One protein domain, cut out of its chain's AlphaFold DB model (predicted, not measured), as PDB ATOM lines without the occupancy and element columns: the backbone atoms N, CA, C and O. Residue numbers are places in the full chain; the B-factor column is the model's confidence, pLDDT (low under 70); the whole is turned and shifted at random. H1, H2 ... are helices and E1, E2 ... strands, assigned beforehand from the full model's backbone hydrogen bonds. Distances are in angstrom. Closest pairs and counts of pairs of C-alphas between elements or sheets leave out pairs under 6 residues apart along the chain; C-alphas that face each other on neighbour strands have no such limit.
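Overview. This is residues 6 to 37, 122 to 187 and 199 to 263 of the 266 residues of an uncharacterized protein of uncultured archaeon (UniProt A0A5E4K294). A small sheet of two parallel strands, E1 and E2, covers one side of H4, the last helix of a side-by-side row H2, H3, H4; on the other side of the row H1 crosses H3. Beyond H4 the hairpin of H6 and H7 completes a loose up-and-down bundle, in which H7 packs on H4 and H6 is close to H4 at one end. The printed part has 163 residues, with seven named helices and two named strands in the order H1 H2 H3 E1 H4 H5 E2 H6 H7, and its class is mostly helix. It is compact, with a radius of gyration of the C-alphas of 16.0 A and spans of 43 by 38 by 31 A.

Along the chain. E1 is residues 151 to 156, 13.5 A from first to last C-alpha, and E2 is residues 211 to 213. H4 is residues 164 to 175, 16.1 A. H3 is residues 136 to 150, 21.1 A, and H2 is residues 24 to 37, 19.8 A. H1, residues 10 to 18, begins with C-alpha 10 at (27.971, 14.406, 40.553). H5 is residues 200 to 208. H6 is residues 222 to 237, 22.5 A. H7, residues 244 to 261, is the longest helix at 25.8 A and ends with C-alpha 261 at (11.907, 12.270, 29.549).

Arrangement. E1 and E2 are parallel neighbours at 18 degrees, with N 154 and O 211 at 2.8 A and N 211 and O 152 at 3.0 A, within hydrogen-bond range. The closest C-alphas of E1 and H4 are those of Leu 156 and Ala 166, 7.5 A apart; H4 and E2 are near each other, with 5 pairs of C-alphas within 10 A. H4 touches H7, closest at the C-alphas of Thr 171 and Leu 253, 5.7 A, a shallow tilt of 15 degrees, the same way. H6 and H7 form a helical hairpin, closest at the C-alphas of Ile 226 and Arg 250, 6.5 A. H4, H6 and H7 are a bundle, up and down, each helix running against the one before it in the chain. H3, the hub, touches H4 at the C-alphas of Leu 144 and Glu 169, 6.5 A, a steep tilt of 36 degrees, only just past shallow. H3 touches H2 at the C-alphas of Val 29 and Leu 142, 5.8 A, a shallow tilt of 13 degrees, and H1 at those of Tyr 14 and Ala 141, 5.0 A, a steep tilt of 58 degrees. With residues 148 to 149 alone H3 only just touches H5, with 3 pairs of C-alphas within 8 A, the closest Ser 148 and Met 207, 6.2 A. H2 is apart from H4, for instance. In H1 to H7 every O i to N i+4 pair is within hydrogen-bond range.

Size, cuts and confidence. The C-alphas farthest apart, those of Ala 187 and Ser 238, are 50.5 A apart. Residues 38 to 121 and 188 to 198 are not printed; the C-alpha gaps across these cuts are 13.2 A and 19.8 A. Of the links printed whole, none is long. Mean pLDDT of the printed part is 88.4, and residues 128 to 131 and 182 to 187 are under 70.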
ATOM      1  N   GLU A   6      19.900  15.315  44.598       84.94
ATOM      2  CA  GLU A   6      20.997  15.324  45.564       84.94
ATOM      3  C   GLU A   6      21.741  13.982  45.587       84.94
ATOM      4  O   GLU A   6      22.970  13.962  45.562       84.94
ATOM      5  N   ASP A   7      21.010  12.864  45.577       85.38
ATOM      6  CA  ASP A   7      21.601  11.520  45.651       85.38
ATOM      7  C   ASP A   7      22.396  11.146  44.388       85.38
ATOM      8  O   ASP A   7      23.319  10.332  44.455       85.38
ATOM      9  N   ASN A   8      22.039  11.730  43.238       89.38
ATOM     10  CA  ASN A   8      22.599  11.363  41.932       89.38
ATOM     11  C   ASN A   8      23.472  12.451  41.305       89.38
ATOM     12  O   ASN A   8      24.190  12.176  40.345       89.38
ATOM     13  N   SER A   9      23.447  13.681  41.818       89.75
ATOM     14  CA  SER A   9      24.228  14.784  41.268       89.75
ATOM     15  C   SER A   9      25.717  14.588  41.544       89.75
ATOM     16  O   SER A   9      26.164  14.620  42.695       89.75
ATOM     17  N   LEU A  10      26.508  14.463  40.471       91.25
ATOM     18  CA  LEU A  10      27.971  14.406  40.553       91.25
ATOM     19  C   LEU A  10      28.516  15.636  41.273       91.25
ATOM     20  O   LEU A  10      29.316  15.542  42.203       91.25
ATOM     21  N   TRP A  11      28.032  16.807  40.878       87.69
ATOM     22  CA  TRP A  11      28.440  18.063  41.476       87.69
ATOM     23  C   TRP A  11      28.097  18.162  42.958       87.69
ATOM     24  O   TRP A  11      28.965  18.544  43.742       87.69
ATOM     25  N   TYR A  12      26.889  17.764  43.365       87.31
ATOM     26  CA  TYR A  12      26.541  17.724  44.784       87.31
ATOM     27  C   TYR A  12      27.442  16.768  45.561       87.31
ATOM     28  O   TYR A  12      27.958  17.132  46.618       87.31
ATOM     29  N   HIS A  13      27.692  15.574  45.020       90.19
ATOM     30  CA  HIS A  13      28.569  14.582  45.629       90.19
ATOM     31  C   HIS A  13      29.981  15.133  45.872       90.19
ATOM     32  O   HIS A  13      30.467  15.122  47.005       90.19
ATOM     33  N   TYR A  14      30.631  15.673  44.838       89.94
ATOM     34  CA  TYR A  14      31.992  16.196  44.970       89.94
ATOM     35  C   TYR A  14      32.058  17.429  45.863       89.94
ATOM     36  O   TYR A  14      32.949  17.541  46.705       89.94
ATOM     37  N   LYS A  15      31.108  18.356  45.720       84.81
ATOM     38  CA  LYS A  15      31.120  19.599  46.491       84.81
ATOM     39  C   LYS A  15      30.797  19.334  47.959       84.81
ATOM     40  O   LYS A  15      31.498  19.848  48.819       84.81
ATOM     41  N   SER A  16      29.825  18.479  48.274       85.25
ATOM     42  CA  SER A  16      29.528  18.111  49.668       85.25
ATOM     43  C   SER A  16      30.683  17.389  50.361       85.25
ATOM     44  O   SER A  16      30.883  17.577  51.557       85.25
ATOM     45  N   LYS A  17      31.481  16.627  49.605       86.62
ATOM     46  CA  LYS A  17      32.681  15.964  50.116       86.62
ATOM     47  C   LYS A  17      33.849  16.927  50.336       86.62
ATOM     48  O   LYS A  17      34.490  16.867  51.376       86.62
ATOM     49  N   VAL A  18      34.130  17.795  49.364       87.88
ATOM     50  CA  VAL A  18      35.344  18.628  49.349       87.88
ATOM     51  C   VAL A  18      35.157  19.953  50.083       87.88
ATOM     52  O   VAL A  18      36.040  20.369  50.821       87.88
ATOM     53  N   TRP A  19      34.033  20.646  49.880       84.50
ATOM     54  CA  TRP A  19      33.853  22.035  50.333       84.50
ATOM     55  C   TRP A  19      33.921  22.229  51.856       84.50
ATOM     56  O   TRP A  19      34.472  23.253  52.267       84.50
ATOM     57  N   PRO A  20      33.394  21.298  52.682       85.31
ATOM     58  CA  PRO A  20      33.502  21.376  54.140       85.31
ATOM     59  C   PRO A  20      34.879  20.996  54.702       85.31
ATOM     60  O   PRO A  20      35.120  21.213  55.886       85.31
ATOM     61  N   GLU A  21      35.765  20.389  53.905       85.81
ATOM     62  CA  GLU A  21      37.055  19.899  54.394       85.81
ATOM     63  C   GLU A  21      38.060  21.047  54.572       85.81
ATOM     64  O   GLU A  21      38.366  21.782  53.634       85.81
ATOM     65  N   GLU A  22      38.648  21.176  55.759       87.00
ATOM     66  CA  GLU A  22      39.713  22.148  56.016       87.00
ATOM     67  C   GLU A  22      41.087  21.571  55.644       87.00
ATOM     68  O   GLU A  22      41.848  21.106  56.493       87.00
ATOM     69  N   SER A  23      41.423  21.602  54.352       88.75
ATOM     70  CA  SER A  23      42.725  21.154  53.843       88.75
ATOM     71  C   SER A  23      43.348  22.146  52.860       88.75
ATOM     72  O   SER A  23      42.656  22.963  52.253       88.75
ATOM     73  N   GLY A  24      44.674  22.065  52.677       86.62
ATOM     74  CA  GLY A  24      45.407  22.897  51.707       86.62
ATOM     75  C   GLY A  24      44.818  22.822  50.295       86.62
ATOM     76  O   GLY A  24      44.562  23.851  49.675       86.62
ATOM     77  N   GLN A  25      44.483  21.609  49.842       87.50
ATOM     78  CA  GLN A  25      43.857  21.390  48.537       87.50
ATOM     79  C   GLN A  25      42.493  22.075  48.451       87.50
ATOM     80  O   GLN A  25      42.213  22.765  47.472       87.50
ATOM     81  N   THR A  26      41.652  21.926  49.479       87.25
ATOM     82  CA  THR A  26      40.343  22.579  49.514       87.25
ATOM     83  C   THR A  26      40.489  24.097  49.480       87.25
ATOM     84  O   THR A  26      39.823  24.745  48.671       87.25
ATOM     85  N   TYR A  27      41.412  24.686  50.249       87.94
ATOM     86  CA  TYR A  27      41.696  26.124  50.177       87.94
ATOM     87  C   TYR A  27      42.107  26.570  48.771       87.94
ATOM     88  O   TYR A  27      41.619  27.598  48.293       87.94
ATOM     89  N   SER A  28      42.941  25.792  48.081       88.19
ATOM     90  CA  SER A  28      43.321  26.065  46.694       88.19
ATOM     91  C   SER A  28      42.120  26.012  45.746       88.19
ATOM     92  O   SER A  28      41.946  26.942  44.956       88.19
ATOM     93  N   VAL A  29      41.233  25.014  45.867       87.12
ATOM     94  CA  VAL A  29      39.983  24.957  45.086       87.12
ATOM     95  C   VAL A  29      39.126  26.204  45.346       87.12
ATOM     96  O   VAL A  29      38.732  26.890  44.400       87.12
ATOM     97  N   HIS A  30      38.876  26.546  46.616       86.31
ATOM     98  CA  HIS A  30      38.100  27.736  46.994       86.31
ATOM     99  C   HIS A  30      38.693  29.012  46.397       86.31
ATOM    100  O   HIS A  30      37.959  29.857  45.884       86.31
ATOM    101  N   ASN A  31      40.015  29.163  46.454       87.31
ATOM    102  CA  ASN A  31      40.706  30.349  45.960       87.31
ATOM    103  C   ASN A  31      40.652  30.454  44.436       87.31
ATOM    104  O   ASN A  31      40.352  31.533  43.930       87.31
ATOM    105  N   ILE A  32      40.861  29.355  43.704       86.75
ATOM    106  CA  ILE A  32      40.732  29.339  42.238       86.75
ATOM    107  C   ILE A  32      39.311  29.740  41.836       86.75
ATOM    108  O   ILE A  32      39.133  30.650  41.024       86.75
ATOM    109  N   VAL A  33      38.292  29.133  42.452       85.25
ATOM    110  CA  VAL A  33      36.890  29.458  42.167       85.25
ATOM    111  C   VAL A  33      36.583  30.926  42.496       85.25
ATOM    112  O   VAL A  33      35.953  31.610  41.692       85.25
ATOM    113  N   ARG A  34      37.056  31.464  43.630       84.62
ATOM    114  CA  ARG A  34      36.891  32.890  43.983       84.62
ATOM    115  C   ARG A  34      37.562  33.824  42.976       84.62
ATOM    116  O   ARG A  34      36.953  34.822  42.594       84.62
ATOM    117  N   THR A  35      38.773  33.501  42.528       84.88
ATOM    118  CA  THR A  35      39.484  34.279  41.505       84.88
ATOM    119  C   THR A  35      38.719  34.250  40.184       84.88
ATOM    120  O   THR A  35      38.428  35.298  39.621       84.88
ATOM    121  N   LEU A  36      38.288  33.082  39.704       81.56
ATOM    122  CA  LEU A  36      37.519  32.997  38.456       81.56
ATOM    123  C   LEU A  36      36.147  33.679  38.568       81.56
ATOM    124  O   LEU A  36      35.643  34.265  37.607       81.56
ATOM    125  N   ARG A  37      35.541  33.685  39.760       79.38
ATOM    126  CA  ARG A  37      34.335  34.478  40.037       79.38
ATOM    127  C   ARG A  37      34.583  35.979  39.913       79.38
ATOM    128  O   ARG A  37      33.690  36.656  39.398       79.38
ATOM    129  N   LEU A 122      38.280  27.507  28.924       91.88
ATOM    130  CA  LEU A 122      38.816  26.947  30.154       91.88
ATOM    131  C   LEU A 122      38.984  25.436  29.978       91.88
ATOM    132  O   LEU A 122      38.080  24.779  29.467       91.88
ATOM    133  N   PHE A 123      40.102  24.874  30.438       90.12
ATOM    134  CA  PHE A 123      40.340  23.435  30.346       90.12
ATOM    135  C   PHE A 123      41.255  22.900  31.456       90.12
ATOM    136  O   PHE A 123      42.039  23.661  32.032       90.12
ATOM    137  N   PRO A 124      41.195  21.584  31.743       84.94
ATOM    138  CA  PRO A 124      41.906  20.953  32.850       84.94
ATOM    139  C   PRO A 124      43.408  21.228  32.962       84.94
ATOM    140  O   PRO A 124      43.946  21.331  34.064       84.94
ATOM    141  N   ALA A 125      44.102  21.314  31.827       81.38
ATOM    142  CA  ALA A 125      45.558  21.427  31.801       81.38
ATOM    143  C   ALA A 125      46.084  22.808  32.238       81.38
ATOM    144  O   ALA A 125      47.225  22.893  32.690       81.38
ATOM    145  N   ASP A 126      45.263  23.859  32.157       73.38
ATOM    146  CA  ASP A 126      45.674  25.229  32.489       73.38
ATOM    147  C   ASP A 126      45.716  25.509  33.993       73.38
ATOM    148  O   ASP A 126      46.469  26.370  34.455       73.38
ATOM    149  N   LEU A 127      44.934  24.773  34.784       72.06
ATOM    150  CA  LEU A 127      44.838  24.975  36.230       72.06
ATOM    151  C   LEU A 127      45.360  23.753  36.978       72.06
ATOM    152  O   LEU A 127      44.623  23.058  37.676       72.06
ATOM    153  N   PHE A 128      46.668  23.522  36.862       66.38
ATOM    154  CA  PHE A 128      47.380  22.594  37.736       66.38
ATOM    155  C   PHE A 128      48.142  23.376  38.822       66.38
ATOM    156  O   PHE A 128      49.107  24.082  38.507       66.38
ATOM    157  N   PRO A 129      47.740  23.299  40.103       63.00
ATOM    158  CA  PRO A 129      48.395  24.060  41.158       63.00
ATOM    159  C   PRO A 129      49.829  23.574  41.355       63.00
ATOM    160  O   PRO A 129      50.102  22.402  41.628       63.00
ATOM    161  N   ARG A 130      50.780  24.499  41.215       65.50
ATOM    162  CA  ARG A 130      52.197  24.210  41.446       65.50
ATOM    163  C   ARG A 130      52.413  23.892  42.923       65.50
ATOM    164  O   ARG A 130      52.169  24.736  43.775       65.50
ATOM    165  N   GLY A 131      52.938  22.702  43.209       66.81
ATOM    166  CA  GLY A 131      53.369  22.317  44.558       66.81
ATOM    167  C   GLY A 131      52.324  21.584  45.400       66.81
ATOM    168  O   GLY A 131      52.665  21.132  46.490       66.81
ATOM    169  N   GLU A 132      51.105  21.380  44.896       70.00
ATOM    170  CA  GLU A 132      50.083  20.583  45.579       70.00
ATOM    171  C   GLU A 132      49.724  19.332  44.778       70.00
ATOM    172  O   GLU A 132      49.557  19.368  43.560       70.00
ATOM    173  N   LYS A 133      49.592  18.198  45.472       73.38
ATOM    174  CA  LYS A 133      49.038  16.973  44.887       73.38
ATOM    175  C   LYS A 133      47.546  16.964  45.149       73.38
ATOM    176  O   LYS A 133      47.140  16.774  46.291       73.38
ATOM    177  N   TRP A 134      46.755  17.177  44.109       80.06
ATOM    178  CA  TRP A 134      45.308  17.136  44.230       80.06
ATOM    179  C   TRP A 134      44.774  15.709  44.181       80.06
ATOM    180  O   TRP A 134      45.232  14.885  43.384       80.06
ATOM    181  N   SER A 135      43.802  15.420  45.041       85.25
ATOM    182  CA  SER A 135      42.977  14.225  44.926       85.25
ATOM    183  C   SER A 135      42.069  14.337  43.697       85.25
ATOM    184  O   SER A 135      41.762  15.438  43.227       85.25
ATOM    185  N   GLN A 136      41.605  13.193  43.188       84.62
ATOM    186  CA  GLN A 136      40.624  13.177  42.101       84.62
ATOM    187  C   GLN A 136      39.346  13.934  42.489       84.62
ATOM    188  O   GLN A 136      38.756  14.599  41.642       84.62
ATOM    189  N   ASP A 137      38.940  13.872  43.757       89.75
ATOM    190  CA  ASP A 137      37.706  14.504  44.220       89.75
ATOM    191  C   ASP A 137      37.846  16.026  44.279       89.75
ATOM    192  O   ASP A 137      36.946  16.731  43.836       89.75
ATOM    193  N   ASN A 138      38.987  16.549  44.749       89.56
ATOM    194  CA  ASN A 138      39.277  17.990  44.717       89.56
ATOM    195  C   ASN A 138      39.331  18.510  43.278       89.56
ATOM    196  O   ASN A 138      38.802  19.583  42.983       89.56
ATOM    197  N   PHE A 139      39.936  17.726  42.382       88.94
ATOM    198  CA  PHE A 139      39.996  18.043  40.962       88.94
ATOM    199  C   PHE A 139      38.597  18.110  40.341       88.94
ATOM    200  O   PHE A 139      38.250  19.125  39.744       88.94
ATOM    201  N   GLN A 140      37.755  17.096  40.553       90.88
ATOM    202  CA  GLN A 140      36.386  17.111  40.030       90.88
ATOM    203  C   GLN A 140      35.510  18.185  40.674       90.88
ATOM    204  O   GLN A 140      34.754  18.865  39.981       90.88
ATOM    205  N   ALA A 141      35.646  18.414  41.982       91.06
ATOM    206  CA  ALA A 141      34.916  19.472  42.671       91.06
ATOM    207  C   ALA A 141      35.192  20.852  42.058       91.06
ATOM    208  O   ALA A 141      34.260  21.651  41.930       91.06
ATOM    209  N   LEU A 142      36.441  21.126  41.652       90.44
ATOM    210  CA  LEU A 142      36.795  22.352  40.937       90.44
ATOM    211  C   LEU A 142      36.064  22.431  39.593       90.44
ATOM    212  O   LEU A 142      35.306  23.374  39.366       90.44
ATOM    213  N   TRP A 143      36.294  21.462  38.708       92.25
ATOM    214  CA  TRP A 143      35.864  21.567  37.314       92.25
ATOM    215  C   TRP A 143      34.353  21.534  37.160       92.25
ATOM    216  O   TRP A 143      33.793  22.416  36.506       92.25
ATOM    217  N   LEU A 144      33.669  20.624  37.855       93.31
ATOM    218  CA  LEU A 144      32.208  20.584  37.832       93.31
ATOM    219  C   LEU A 144      31.607  21.878  38.399       93.31
ATOM    220  O   LEU A 144      30.587  22.354  37.906       93.31
ATOM    221  N   THR A 145      32.255  22.503  39.389       89.94
ATOM    222  CA  THR A 145      31.827  23.813  39.899       89.94
ATOM    223  C   THR A 145      32.005  24.920  38.865       89.94
ATOM    224  O   THR A 145      31.098  25.735  38.700       89.94
ATOM    225  N   LEU A 146      33.130  24.960  38.151       89.88
ATOM    226  CA  LEU A 146      33.369  25.977  37.124       89.88
ATOM    227  C   LEU A 146      32.404  25.836  35.943       89.88
ATOM    228  O   LEU A 146      31.845  26.845  35.508       89.88
ATOM    229  N   ILE A 147      32.129  24.603  35.510       92.81
ATOM    230  CA  ILE A 147      31.110  24.309  34.496       92.81
ATOM    231  C   ILE A 147      29.751  24.867  34.938       92.81
ATOM    232  O   ILE A 147      29.151  25.674  34.225       92.81
ATOM    233  N   SER A 148      29.301  24.523  36.152       89.50
ATOM    234  CA  SER A 148      28.024  25.009  36.690       89.50
ATOM    235  C   SER A 148      27.968  26.531  36.775       89.50
ATOM    236  O   SER A 148      26.958  27.138  36.435       89.50
ATOM    237  N   GLU A 149      29.034  27.184  37.233       87.12
ATOM    238  CA  GLU A 149      28.991  28.595  37.627       87.12
ATOM    239  C   GLU A 149      29.370  29.588  36.523       87.12
ATOM    240  O   GLU A 149      29.054  30.772  36.662       87.12
ATOM    241  N   LYS A 150      30.051  29.155  35.455       87.19
ATOM    242  CA  LYS A 150      30.611  30.080  34.455       87.19
ATOM    243  C   LYS A 150      30.448  29.665  32.999       87.19
ATOM    244  O   LYS A 150      30.526  30.536  32.132       87.19
ATOM    245  N   CYS A 151      30.244  28.385  32.712       91.94
ATOM    246  CA  CYS A 151      30.264  27.909  31.335       91.94
ATOM    247  C   CYS A 151      28.881  27.986  30.678       91.94
ATOM    248  O   CYS A 151      27.859  27.818  31.348       91.94
ATOM    249  N   SER A 152      28.857  28.239  29.371       94.44
ATOM    250  CA  SER A 152      27.673  28.066  28.513       94.44
ATOM    251  C   SER A 152      27.886  27.077  27.373       94.44
ATOM    252  O   SER A 152      26.934  26.705  26.688       94.44
ATOM    253  N   GLU A 153      29.115  26.598  27.200       97.56
ATOM    254  CA  GLU A 153      29.454  25.561  26.233       97.56
ATOM    255  C   GLU A 153      30.388  24.527  26.866       97.56
ATOM    256  O   GLU A 153      31.273  24.885  27.647       97.56
ATOM    257  N   LEU A 154      30.189  23.264  26.505       98.25
ATOM    258  CA  LEU A 154      31.071  22.134  26.765       98.25
ATOM    259  C   LEU A 154      31.537  21.578  25.415       98.25
ATOM    260  O   LEU A 154      30.722  21.125  24.617       98.25
ATOM    261  N   HIS A 155      32.842  21.582  25.179       98.38
ATOM    262  CA  HIS A 155      33.479  21.036  23.984       98.38
ATOM    263  C   HIS A 155      34.253  19.781  24.363       98.38
ATOM    264  O   HIS A 155      35.161  19.826  25.190       98.38
ATOM    265  N   LEU A 156      33.877  18.649  23.784       98.19
ATOM    266  CA  LEU A 156      34.438  17.348  24.113       98.19
ATOM    267  C   LEU A 156      35.614  17.036  23.189       98.19
ATOM    268  O   LEU A 156      35.458  17.014  21.966       98.19
ATOM    269  N   CYS A 157      36.779  16.741  23.768       96.44
ATOM    270  CA  CYS A 157      37.893  16.167  23.018       96.44
ATOM    271  C   CYS A 157      37.473  14.893  22.270       96.44
ATOM    272  O   CYS A 157      36.528  14.190  22.636       96.44
ATOM    273  N   LYS A 158      38.229  14.552  21.225       96.25
ATOM    274  CA  LYS A 158      38.076  13.260  20.557       96.25
ATOM    275  C   LYS A 158      38.293  12.127  21.571       96.25
ATOM    276  O   LYS A 158      39.204  12.209  22.392       96.25
ATOM    277  N   ASP A 159      37.474  11.081  21.477       96.69
ATOM    278  CA  ASP A 159      37.531   9.894  22.339       96.69
ATOM    279  C   ASP A 159      37.342  10.218  23.844       96.69
ATOM    280  O   ASP A 159      37.864   9.514  24.717       96.69
ATOM    281  N   TRP A 160      36.601  11.291  24.162       96.56
ATOM    282  CA  TRP A 160      36.272  11.703  25.534       96.56
ATOM    283  C   TRP A 160      35.586  10.592  26.331       96.56
ATOM    284  O   TRP A 160      35.818  10.465  27.530       96.56
ATOM    285  N   GLU A 161      34.791   9.757  25.663       97.00
ATOM    286  CA  GLU A 161      34.019   8.663  26.247       97.00
ATOM    287  C   GLU A 161      34.900   7.610  26.942       97.00
ATOM    288  O   GLU A 161      34.433   6.887  27.813       97.00
ATOM    289  N   TYR A 162      36.199   7.563  26.629       95.62
ATOM    290  CA  TYR A 162      37.173   6.705  27.312       95.62
ATOM    291  C   TYR A 162      37.724   7.315  28.611       95.62
ATOM    292  O   TYR A 162      38.464   6.663  29.346       95.62
ATOM    293  N   SER A 163      37.469   8.591  28.894       94.25
ATOM    294  CA  SER A 163      37.955   9.250  30.103       94.25
ATOM    295  C   SER A 163      36.848   9.332  31.136       94.25
ATOM    296  O   SER A 163      35.852  10.013  30.928       94.25
ATOM    297  N   ASN A 164      37.066   8.719  32.303       91.19
ATOM    298  CA  ASN A 164      36.127   8.822  33.424       91.19
ATOM    299  C   ASN A 164      35.801  10.282  33.764       91.19
ATOM    300  O   ASN A 164      34.649  10.603  34.026       91.19
ATOM    301  N   GLY A 165      36.807  11.164  33.738       92.31
ATOM    302  CA  GLY A 165      36.601  12.567  34.075       92.31
ATOM    303  C   GLY A 165      35.818  13.326  33.012       92.31
ATOM    304  O   GLY A 165      34.868  14.018  33.354       92.31
ATOM    305  N   ALA A 166      36.145  13.125  31.735       95.38
ATOM    306  CA  ALA A 166      35.383  13.730  30.645       95.38
ATOM    307  C   ALA A 166      33.938  13.214  30.593       95.38
ATOM    308  O   ALA A 166      33.005  13.971  30.335       95.38
ATOM    309  N   ALA A 167      33.742  11.928  30.894       96.38
ATOM    310  CA  ALA A 167      32.419  11.341  30.984       96.38
ATOM    311  C   ALA A 167      31.608  11.917  32.153       96.38
ATOM    312  O   ALA A 167      30.440  12.240  31.974       96.38
ATOM    313  N   GLU A 168      32.222  12.121  33.322       95.88
ATOM    314  CA  GLU A 168      31.591  12.814  34.454       95.88
ATOM    315  C   GLU A 168      31.224  14.268  34.110       95.88
ATOM    316  O   GLU A 168      30.129  14.713  34.446       95.88
ATOM    317  N   GLU A 169      32.089  15.003  33.407       97.06
ATOM    318  CA  GLU A 169      31.819  16.378  32.955       97.06
ATOM    319  C   GLU A 169      30.633  16.443  31.982       97.06
ATOM    320  O   GLU A 169      29.760  17.305  32.120       97.06
ATOM    321  N   PHE A 170      30.567  15.503  31.034       97.94
ATOM    322  CA  PHE A 170      29.436  15.350  30.123       97.94
ATOM    323  C   PHE A 170      28.134  15.068  30.882       97.94
ATOM    324  O   PHE A 170      27.144  15.782  30.702       97.94
ATOM    325  N   THR A 171      28.141  14.075  31.777       97.00
ATOM    326  CA  THR A 171      26.992  13.734  32.627       97.00
ATOM    327  C   THR A 171      26.529  14.923  33.446       97.00
ATOM    328  O   THR A 171      25.337  15.225  33.491       97.00
ATOM    329  N   HIS A 172      27.471  15.638  34.053       95.94
ATOM    330  CA  HIS A 172      27.190  16.790  34.893       95.94
ATOM    331  C   HIS A 172      26.447  17.898  34.139       95.94
ATOM    332  O   HIS A 172      25.439  18.401  34.633       95.94
ATOM    333  N   VAL A 173      26.865  18.237  32.914       96.31
ATOM    334  CA  VAL A 173      26.164  19.248  32.101       96.31
ATOM    335  C   VAL A 173      24.699  18.883  31.860       96.31
ATOM    336  O   VAL A 173      23.835  19.759  31.891       96.31
ATOM    337  N   TYR A 174      24.392  17.604  31.658       96.19
ATOM    338  CA  TYR A 174      23.009  17.159  31.501       96.19
ATOM    339  C   TYR A 174      22.241  17.126  32.825       96.19
ATOM    340  O   TYR A 174      21.079  17.530  32.855       96.19
ATOM    341  N   GLN A 175      22.886  16.750  33.932       94.38
ATOM    342  CA  GLN A 175      22.281  16.827  35.267       94.38
ATOM    343  C   GLN A 175      21.893  18.258  35.646       94.38
ATOM    344  O   GLN A 175      20.828  18.471  36.217       94.38
ATOM    345  N   LEU A 176      22.696  19.253  35.260       92.31
ATOM    346  CA  LEU A 176      22.382  20.671  35.464       92.31
ATOM    347  C   LEU A 176      21.080  21.121  34.781       92.31
ATOM    348  O   LEU A 176      20.469  22.105  35.202       92.31
ATOM    349  N   ARG A 177      20.620  20.405  33.746       92.12
ATOM    350  CA  ARG A 177      19.343  20.695  33.074       92.12
ATOM    351  C   ARG A 177      18.136  20.248  33.891       92.12
ATOM    352  O   ARG A 177      17.093  20.897  33.814       92.12
ATOM    353  N   LEU A 178      18.302  19.203  34.703       89.75
ATOM    354  CA  LEU A 178      17.305  18.750  35.680       89.75
ATOM    355  C   LEU A 178      17.161  19.725  36.849       89.75
ATOM    356  O   LEU A 178      16.208  19.625  37.613       89.75
ATOM    357  N   GLY A 179      18.088  20.672  36.976       82.94
ATOM    358  CA  GLY A 179      18.052  21.705  37.987       82.94
ATOM    359  C   GLY A 179      19.195  21.584  38.967       82.94
ATOM    360  O   GLY A 179      20.286  21.108  38.652       82.94
ATOM    361  N   ILE A 180      18.953  22.112  40.153       73.25
ATOM    362  CA  ILE A 180      19.987  22.327  41.148       73.25
ATOM    363  C   ILE A 180      19.608  21.562  42.415       73.25
ATOM    364  O   ILE A 180      18.516  21.781  42.935       73.25
ATOM    365  N   PRO A 181      20.518  20.741  42.963       72.56
ATOM    366  CA  PRO A 181      20.379  20.199  44.308       72.56
ATOM    367  C   PRO A 181      20.052  21.303  45.328       72.56
ATOM    368  O   PRO A 181      20.806  22.271  45.474       72.56
ATOM    369  N   ASN A 182      18.956  21.137  46.066       66.75
ATOM    370  CA  ASN A 182      18.472  22.061  47.096       66.75
ATOM    371  C   ASN A 182      19.308  22.014  48.385       66.75
ATOM    372  O   ASN A 182      19.000  22.725  49.340       66.75
ATOM    373  N   GLY A 183      20.346  21.173  48.450       58.09
ATOM    374  CA  GLY A 183      21.087  20.919  49.682       58.09
ATOM    375  C   GLY A 183      21.664  22.192  50.310       58.09
ATOM    376  O   GLY A 183      22.561  22.834  49.758       58.09
ATOM    377  N   GLY A 184      21.140  22.547  51.484       51.34
ATOM    378  CA  GLY A 184      21.689  23.575  52.361       51.34
ATOM    379  C   GLY A 184      22.695  22.986  53.353       51.34
ATOM    380  O   GLY A 184      22.506  21.878  53.854       51.34
ATOM    381  N   PHE A 185      23.741  23.745  53.693       48.97
ATOM    382  CA  PHE A 185      24.593  23.477  54.863       48.97
ATOM    383  C   PHE A 185      24.062  24.227  56.097       48.97
ATOM    384  O   PHE A 185      24.754  25.064  56.674       48.97
ATOM    385  N   GLY A 186      22.825  23.940  56.508       39.91
ATOM    386  CA  GLY A 186      22.172  24.674  57.597       39.91
ATOM    387  C   GLY A 186      21.495  25.974  57.144       39.91
ATOM    388  O   GLY A 186      21.580  26.352  55.983       39.91
ATOM    389  N   ALA A 187      20.739  26.559  58.076       37.69
ATOM    390  CA  ALA A 187      19.565  27.421  57.890       37.69
ATOM    391  C   ALA A 187      19.618  28.499  56.784       37.69
ATOM    392  O   ALA A 187      20.603  29.215  56.642       37.69
ATOM    393  N   GLY A 199      22.162  36.383  39.214       73.44
ATOM    394  CA  GLY A 199      21.040  35.986  40.068       73.44
ATOM    395  C   GLY A 199      20.558  34.568  39.741       73.44
ATOM    396  O   GLY A 199      20.709  34.112  38.609       73.44
ATOM    397  N   ILE A 200      19.943  33.895  40.718       76.94
ATOM    398  CA  ILE A 200      19.588  32.462  40.666       76.94
ATOM    399  C   ILE A 200      18.850  32.070  39.375       76.94
ATOM    400  O   ILE A 200      19.193  31.065  38.756       76.94
ATOM    401  N   GLU A 201      17.866  32.862  38.940       81.75
ATOM    402  CA  GLU A 201      17.085  32.579  37.726       81.75
ATOM    403  C   GLU A 201      17.943  32.564  36.457       81.75
ATOM    404  O   GLU A 201      17.803  31.666  35.627       81.75
ATOM    405  N   LYS A 202      18.860  33.531  36.322       82.62
ATOM    406  CA  LYS A 202      19.774  33.607  35.176       82.62
ATOM    407  C   LYS A 202      20.759  32.443  35.194       82.62
ATOM    408  O   LYS A 202      20.882  31.757  34.186       82.62
ATOM    409  N   SER A 203      21.334  32.134  36.358       80.94
ATOM    410  CA  SER A 203      22.251  31.000  36.509       80.94
ATOM    411  C   SER A 203      21.573  29.673  36.155       80.94
ATOM    412  O   SER A 203      22.151  28.864  35.432       80.94
ATOM    413  N   ARG A 204      20.323  29.469  36.595       83.94
ATOM    414  CA  ARG A 204      19.497  28.308  36.219       83.94
ATOM    415  C   ARG A 204      19.239  28.255  34.719       83.94
ATOM    416  O   ARG A 204      19.369  27.194  34.111       83.94
ATOM    417  N   ALA A 205      18.884  29.388  34.114       87.56
ATOM    418  CA  ALA A 205      18.673  29.470  32.677       87.56
ATOM    419  C   ALA A 205      19.953  29.120  31.904       87.56
ATOM    420  O   ALA A 205      19.885  28.313  30.982       87.56
ATOM    421  N   ARG A 206      21.119  29.641  32.302       90.06
ATOM    422  CA  ARG A 206      22.406  29.293  31.683       90.06
ATOM    423  C   ARG A 206      22.708  27.802  31.811       90.06
ATOM    424  O   ARG A 206      22.949  27.155  30.801       90.06
ATOM    425  N   MET A 207      22.636  27.249  33.022       89.62
ATOM    426  CA  MET A 207      22.917  25.832  33.306       89.62
ATOM    427  C   MET A 207      22.065  24.875  32.464       89.62
ATOM    428  O   MET A 207      22.584  23.917  31.897       89.62
ATOM    429  N   ARG A 208      20.772  25.177  32.307       90.31
ATOM    430  CA  ARG A 208      19.859  24.406  31.448       90.31
ATOM    431  C   ARG A 208      20.222  24.452  29.967       90.31
ATOM    432  O   ARG A 208      19.901  23.522  29.233       90.31
ATOM    433  N   ASN A 209      20.855  25.537  29.535       94.00
ATOM    434  CA  ASN A 209      21.150  25.819  28.137       94.00
ATOM    435  C   ASN A 209      22.637  25.658  27.794       94.00
ATOM    436  O   ASN A 209      23.058  26.106  26.726       94.00
ATOM    437  N   ILE A 210      23.435  25.007  28.655       96.00
ATOM    438  CA  ILE A 210      24.818  24.670  28.308       96.00
ATOM    439  C   ILE A 210      24.794  23.767  27.071       96.00
ATOM    440  O   ILE A 210      24.260  22.650  27.099       96.00
ATOM    441  N   SER A 211      25.364  24.274  25.981       98.00
ATOM    442  CA  SER A 211      25.463  23.557  24.712       98.00
ATOM    443  C   SER A 211      26.639  22.590  24.753       98.00
ATOM    444  O   SER A 211      27.672  22.904  25.337       98.00
ATOM    445  N   VAL A 212      26.481  21.406  24.162       98.56
ATOM    446  CA  VAL A 212      27.511  20.361  24.180       98.56
ATOM    447  C   VAL A 212      27.901  20.023  22.753       98.56
ATOM    448  O   VAL A 212      27.025  19.709  21.947       98.56
ATOM    449  N   TYR A 213      29.198  20.066  22.464       98.56
ATOM    450  CA  TYR A 213      29.759  19.833  21.140       98.56
ATOM    451  C   TYR A 213      30.830  18.743  21.170       98.56
ATOM    452  O   TYR A 213      31.568  18.612  22.146       98.56
ATOM    453  N   ASP A 214      30.930  17.972  20.090       98.12
ATOM    454  CA  ASP A 214      32.045  17.061  19.862       98.12
ATOM    455  C   ASP A 214      33.288  17.813  19.360       98.12
ATOM    456  O   ASP A 214      33.278  19.022  19.111       98.12
ATOM    457  N   TYR A 215      34.375  17.072  19.152       97.06
ATOM    458  CA  TYR A 215      35.633  17.640  18.684       97.06
ATOM    459  C   TYR A 215      35.550  18.275  17.284       97.06
ATOM    460  O   TYR A 215      36.395  19.092  16.919       97.06
ATOM    461  N   GLN A 216      34.527  17.941  16.496       96.81
ATOM    462  CA  GLN A 216      34.284  18.504  15.169       96.81
ATOM    463  C   GLN A 216      33.372  19.740  15.222       96.81
ATOM    464  O   GLN A 216      33.310  20.488  14.248       96.81
ATOM    465  N   GLY A 217      32.741  20.016  16.365       97.00
ATOM    466  CA  GLY A 217      31.792  21.111  16.555       97.00
ATOM    467  C   GLY A 217      30.335  20.714  16.307       97.00
ATOM    468  O   GLY A 217      29.476  21.591  16.239       97.00
ATOM    469  N   ASN A 218      30.031  19.420  16.170       98.00
ATOM    470  CA  ASN A 218      28.653  18.948  16.074       98.00
ATOM    471  C   ASN A 218      28.028  18.884  17.467       98.00
ATOM    472  O   ASN A 218      28.685  18.482  18.424       98.00
ATOM    473  N   THR A 219      26.746  19.224  17.581       98.31
ATOM    474  CA  THR A 219      26.009  19.074  18.840       98.31
ATOM    475  C   THR A 219      25.939  17.604  19.257       98.31
ATOM    476  O   THR A 219      25.621  16.746  18.437       98.31
ATOM    477  N   VAL A 220      26.170  17.326  20.540       98.44
ATOM    478  CA  VAL A 220      26.082  15.980  21.126       98.44
ATOM    479  C   VAL A 220      24.907  15.928  22.085       98.44
ATOM    480  O   VAL A 220      24.882  16.673  23.066       98.44
ATOM    481  N   SER A 221      23.939  15.049  21.821       97.75
ATOM    482  CA  SER A 221      22.797  14.818  22.709       97.75
ATOM    483  C   SER A 221      23.137  13.860  23.860       97.75
ATOM    484  O   SER A 221      24.146  13.154  23.831       97.75
ATOM    485  N   LEU A 222      22.264  13.789  24.869       96.62
ATOM    486  CA  LEU A 222      22.385  12.822  25.965       96.62
ATOM    487  C   LEU A 222      22.374  11.371  25.454       96.62
ATOM    488  O   LEU A 222      23.178  10.554  25.897       96.62
ATOM    489  N   ALA A 223      21.509  11.075  24.479       97.56
ATOM    490  CA  ALA A 223      21.416   9.757  23.856       97.56
ATOM    491  C   ALA A 223      22.699   9.387  23.092       97.56
ATOM    492  O   ALA A 223      23.161   8.249  23.187       97.56
ATOM    493  N   ASP A 224      23.314  10.349  22.392       97.94
ATOM    494  CA  ASP A 224      24.600  10.133  21.713       97.94
ATOM    495  C   ASP A 224      25.705   9.789  22.718       97.94
ATOM    496  O   ASP A 224      26.501   8.880  22.482       97.94
ATOM    497  N   GLY A 225      25.736  10.486  23.858       97.62
ATOM    498  CA  GLY A 225      26.697  10.220  24.927       97.62
ATOM    499  C   GLY A 225      26.534   8.838  25.557       97.62
ATOM    500  O   GLY A 225      27.529   8.132  25.718       97.62
ATOM    501  N   ILE A 226      25.295   8.420  25.852       98.25
ATOM    502  CA  ILE A 226      24.998   7.066  26.357       98.25
ATOM    503  C   ILE A 226      25.504   6.017  25.367       98.25
ATOM    504  O   ILE A 226      26.266   5.133  25.750       98.25
ATOM    505  N   LYS A 227      25.157   6.164  24.083       98.31
ATOM    506  CA  LYS A 227      25.589   5.239  23.032       98.31
ATOM    507  C   LYS A 227      27.115   5.127  22.958       98.31
ATOM    508  O   LYS A 227      27.641   4.019  22.904       98.31
ATOM    509  N   LYS A 228      27.829   6.255  22.978       98.06
ATOM    510  CA  LYS A 228      29.301   6.273  22.941       98.06
ATOM    511  C   LYS A 228      29.923   5.575  24.149       98.06
ATOM    512  O   LYS A 228      30.877   4.818  23.997       98.06
ATOM    513  N   ILE A 229      29.380   5.793  25.344       97.50
ATOM    514  CA  ILE A 229      29.871   5.129  26.557       97.50
ATOM    515  C   ILE A 229      29.569   3.626  26.525       97.50
ATOM    516  O   ILE A 229      30.436   2.837  26.896       97.50
ATOM    517  N   ASP A 230      28.405   3.206  26.022       98.00
ATOM    518  CA  ASP A 230      28.075   1.786  25.850       98.00
ATOM    519  C   ASP A 230      29.053   1.088  24.881       98.00
ATOM    520  O   ASP A 230      29.516  -0.025  25.154       98.00
ATOM    521  N   GLU A 231      29.434   1.755  23.783       97.31
ATOM    522  CA  GLU A 231      30.459   1.273  22.842       97.31
ATOM    523  C   GLU A 231      31.823   1.089  23.535       97.31
ATOM    524  O   GLU A 231      32.473   0.050  23.370       97.31
ATOM    525  N   VAL A 232      32.239   2.048  24.370       95.94
ATOM    526  CA  VAL A 232      33.483   1.952  25.153       95.94
ATOM    527  C   VAL A 232      33.420   0.831  26.181       95.94
ATOM    528  O   VAL A 232      34.369   0.056  26.283       95.94
ATOM    529  N   ILE A 233      32.323   0.706  26.930       95.94
ATOM    530  CA  ILE A 233      32.141  -0.366  27.917       95.94
ATOM    531  C   ILE A 233      32.220  -1.728  27.226       95.94
ATOM    532  O   ILE A 233      32.902  -2.625  27.721       95.94
ATOM    533  N   SER A 234      31.567  -1.889  26.071       95.75
ATOM    534  CA  SER A 234      31.637  -3.120  25.280       95.75
ATOM    535  C   SER A 234      33.073  -3.449  24.868       95.75
ATOM    536  O   SER A 234      33.519  -4.585  25.040       95.75
ATOM    537  N   TRP A 235      33.826  -2.448  24.404       93.81
ATOM    538  CA  TRP A 235      35.233  -2.621  24.057       93.81
ATOM    539  C   TRP A 235      36.091  -2.984  25.275       93.81
ATOM    540  O   TRP A 235      36.849  -3.951  25.224       93.81
ATOM    541  N   LEU A 236      35.940  -2.276  26.396       90.56
ATOM    542  CA  LEU A 236      36.717  -2.526  27.609       90.56
ATOM    543  C   LEU A 236      36.422  -3.902  28.224       90.56
ATOM    544  O   LEU A 236      37.346  -4.519  28.744       90.56
ATOM    545  N   LYS A 237      35.189  -4.419  28.107       91.50
ATOM    546  CA  LYS A 237      34.806  -5.781  28.543       91.50
ATOM    547  C   LYS A 237      35.569  -6.891  27.826       91.50
ATOM    548  O   LYS A 237      35.641  -8.002  28.342       91.50
ATOM    549  N   SER A 238      36.128  -6.611  26.648       87.50
ATOM    550  CA  SER A 238      36.989  -7.569  25.947       87.50
ATOM    551  C   SER A 238      38.385  -7.700  26.574       87.50
ATOM    552  O   SER A 238      39.102  -8.650  26.262       87.50
ATOM    553  N   GLY A 239      38.764  -6.774  27.463       82.81
ATOM    554  CA  GLY A 239      40.024  -6.779  28.196       82.81
ATOM    555  C   GLY A 239      39.837  -6.861  29.719       82.81
ATOM    556  O   GLY A 239      38.729  -6.720  30.232       82.81
ATOM    557  N   PRO A 240      40.926  -7.064  30.475       82.38
ATOM    558  CA  PRO A 240      40.905  -7.159  31.938       82.38
ATOM    559  C   PRO A 240      40.952  -5.767  32.607       82.38
ATOM    560  O   PRO A 240      41.807  -5.492  33.450       82.38
ATOM    561  N   PHE A 241      40.087  -4.843  32.178       86.06
ATOM    562  CA  PHE A 241      40.045  -3.475  32.703       86.06
ATOM    563  C   PHE A 241      38.959  -3.315  33.773       86.06
ATOM    564  O   PHE A 241      37.867  -3.865  33.651       86.06
ATOM    565  N   ASN A 242      39.218  -2.487  34.790       84.75
ATOM    566  CA  ASN A 242      38.193  -2.096  35.753       84.75
ATOM    567  C   ASN A 242      37.215  -1.107  35.104       84.75
ATOM    568  O   ASN A 242      37.612  -0.036  34.640       84.75
ATOM    569  N   LEU A 243      35.932  -1.465  35.112       87.88
ATOM    570  CA  LEU A 243      34.860  -0.689  34.485       87.88
ATOM    571  C   LEU A 243      34.042   0.131  35.485       87.88
ATOM    572  O   LEU A 243      33.198   0.920  35.074       87.88
ATOM    573  N   GLY A 244      34.282  -0.013  36.791       89.19
ATOM    574  CA  GLY A 244      33.332   0.431  37.812       89.19
ATOM    575  C   GLY A 244      33.024   1.929  37.769       89.19
ATOM    576  O   GLY A 244      31.893   2.331  38.025       89.19
ATOM    577  N   LYS A 245      34.001   2.772  37.408       88.00
ATOM    578  CA  LYS A 245      33.754   4.213  37.242       88.00
ATOM    579  C   LYS A 245      32.917   4.523  36.007       88.00
ATOM    580  O   LYS A 245      31.936   5.245  36.124       88.00
ATOM    581  N   ILE A 246      33.287   3.979  34.849       91.25
ATOM    582  CA  ILE A 246      32.586   4.276  33.600       91.25
ATOM    583  C   ILE A 246      31.174   3.676  33.588       91.25
ATOM    584  O   ILE A 246      30.248   4.335  33.126       91.25
ATOM    585  N   GLU A 247      30.975   2.496  34.186       94.81
ATOM    586  CA  GLU A 247      29.649   1.894  34.380       94.81
ATOM    587  C   GLU A 247      28.782   2.751  35.307       94.81
ATOM    588  O   GLU A 247      27.649   3.064  34.952       94.81
ATOM    589  N   LYS A 248      29.328   3.251  36.424       94.06
ATOM    590  CA  LYS A 248      28.604   4.188  37.296       94.06
ATOM    591  C   LYS A 248      28.232   5.485  36.568       94.06
ATOM    592  O   LYS A 248      27.124   5.991  36.728       94.06
ATOM    593  N   THR A 249      29.137   6.037  35.761       94.25
ATOM    594  CA  THR A 249      28.845   7.233  34.958       94.25
ATOM    595  C   THR A 249      27.747   6.964  33.932       94.25
ATOM    596  O   THR A 249      26.861   7.799  33.759       94.25
ATOM    597  N   ARG A 250      27.754   5.785  33.298       96.38
ATOM    598  CA  ARG A 250      26.686   5.332  32.401       96.38
ATOM    599  C   ARG A 250      25.350   5.262  33.149       96.38
ATOM    600  O   ARG A 250      24.369   5.822  32.673       96.38
ATOM    601  N   GLU A 251      25.293   4.604  34.306       96.25
ATOM    602  CA  GLU A 251      24.070   4.510  35.124       96.25
ATOM    603  C   GLU A 251      23.498   5.897  35.455       96.25
ATOM    604  O   GLU A 251      22.297   6.130  35.324       96.25
ATOM    605  N   LEU A 252      24.364   6.852  35.812       95.44
ATOM    606  CA  LEU A 252      23.953   8.231  36.078       95.44
ATOM    607  C   LEU A 252      23.417   8.948  34.832       95.44
ATOM    608  O   LEU A 252      22.480   9.741  34.945       95.44
ATOM    609  N   LEU A 253      23.976   8.686  33.648       95.31
ATOM    610  CA  LEU A 253      23.457   9.225  32.387       95.31
ATOM    611  C   LEU A 253      22.082   8.665  32.049       95.31
ATOM    612  O   LEU A 253      21.202   9.433  31.669       95.31
ATOM    613  N   GLU A 254      21.890   7.358  32.212       96.50
ATOM    614  CA  GLU A 254      20.601   6.702  31.986       96.50
ATOM    615  C   GLU A 254      19.540   7.253  32.945       96.50
ATOM    616  O   GLU A 254      18.466   7.667  32.513       96.50
ATOM    617  N   TRP A 255      19.882   7.400  34.228       95.31
ATOM    618  CA  TRP A 255      19.008   8.062  35.195       95.31
ATOM    619  C   TRP A 255      18.675   9.505  34.785       95.31
ATOM    620  O   TRP A 255      17.519   9.926  34.846       95.31
ATOM    621  N   THR A 256      19.671  10.265  34.323       94.88
ATOM    622  CA  THR A 256      19.488  11.658  33.878       94.88
ATOM    623  C   THR A 256      18.572  11.736  32.654       94.88
ATOM    624  O   THR A 256      17.731  12.635  32.557       94.88
ATOM    625  N   PHE A 257      18.700  10.777  31.737       95.06
ATOM    626  CA  PHE A 257      17.864  10.657  30.546       95.06
ATOM    627  C   PHE A 257      16.414  10.376  30.933       95.06
ATOM    628  O   PHE A 257      15.522  11.135  30.558       95.06
ATOM    629  N   ASP A 258      16.195   9.384  31.791       94.69
ATOM    630  CA  ASP A 258      14.874   9.031  32.305       94.69
ATOM    631  C   ASP A 258      14.179  10.195  33.016       94.69
ATOM    632  O   ASP A 258      12.965  10.368  32.896       94.69
ATOM    633  N   MET A 259      14.922  10.986  33.794       93.38
ATOM    634  CA  MET A 259      14.382  12.173  34.461       93.38
ATOM    635  C   MET A 259      14.018  13.268  33.458       93.38
ATOM    636  O   MET A 259      12.966  13.895  33.595       93.38
ATOM    637  N   THR A 260      14.839  13.456  32.422       89.94
ATOM    638  CA  THR A 260      14.561  14.420  31.349       89.94
ATOM    639  C   THR A 260      13.279  14.049  30.601       89.94
ATOM    640  O   THR A 260      12.405  14.899  30.437       89.94
ATOM    641  N   GLU A 261      13.110  12.776  30.233       90.75
ATOM    642  CA  GLU A 261      11.907  12.270  29.549       90.75
ATOM    643  C   GLU A 261      10.638  12.399  30.406       90.75
ATOM    644  O   GLU A 261       9.539  12.609  29.895       90.75
ATOM    645  N   LYS A 262      10.779  12.332  31.736       90.31
ATOM    646  CA  LYS A 262       9.679  12.553  32.690       90.31
ATOM    647  C   LYS A 262       9.363  14.035  32.920       90.31
ATOM    648  O   LYS A 262       8.441  14.336  33.677       90.31
ATOM    649  N   GLY A 263      10.120  14.955  32.318       84.94
ATOM    650  CA  GLY A 263      10.006  16.389  32.576       84.94
ATOM    651  C   GLY A 263      10.349  16.768  34.020       84.94
ATOM    652  O   GLY A 263       9.830  17.761  34.531       84.94
TER     653      GLY A 263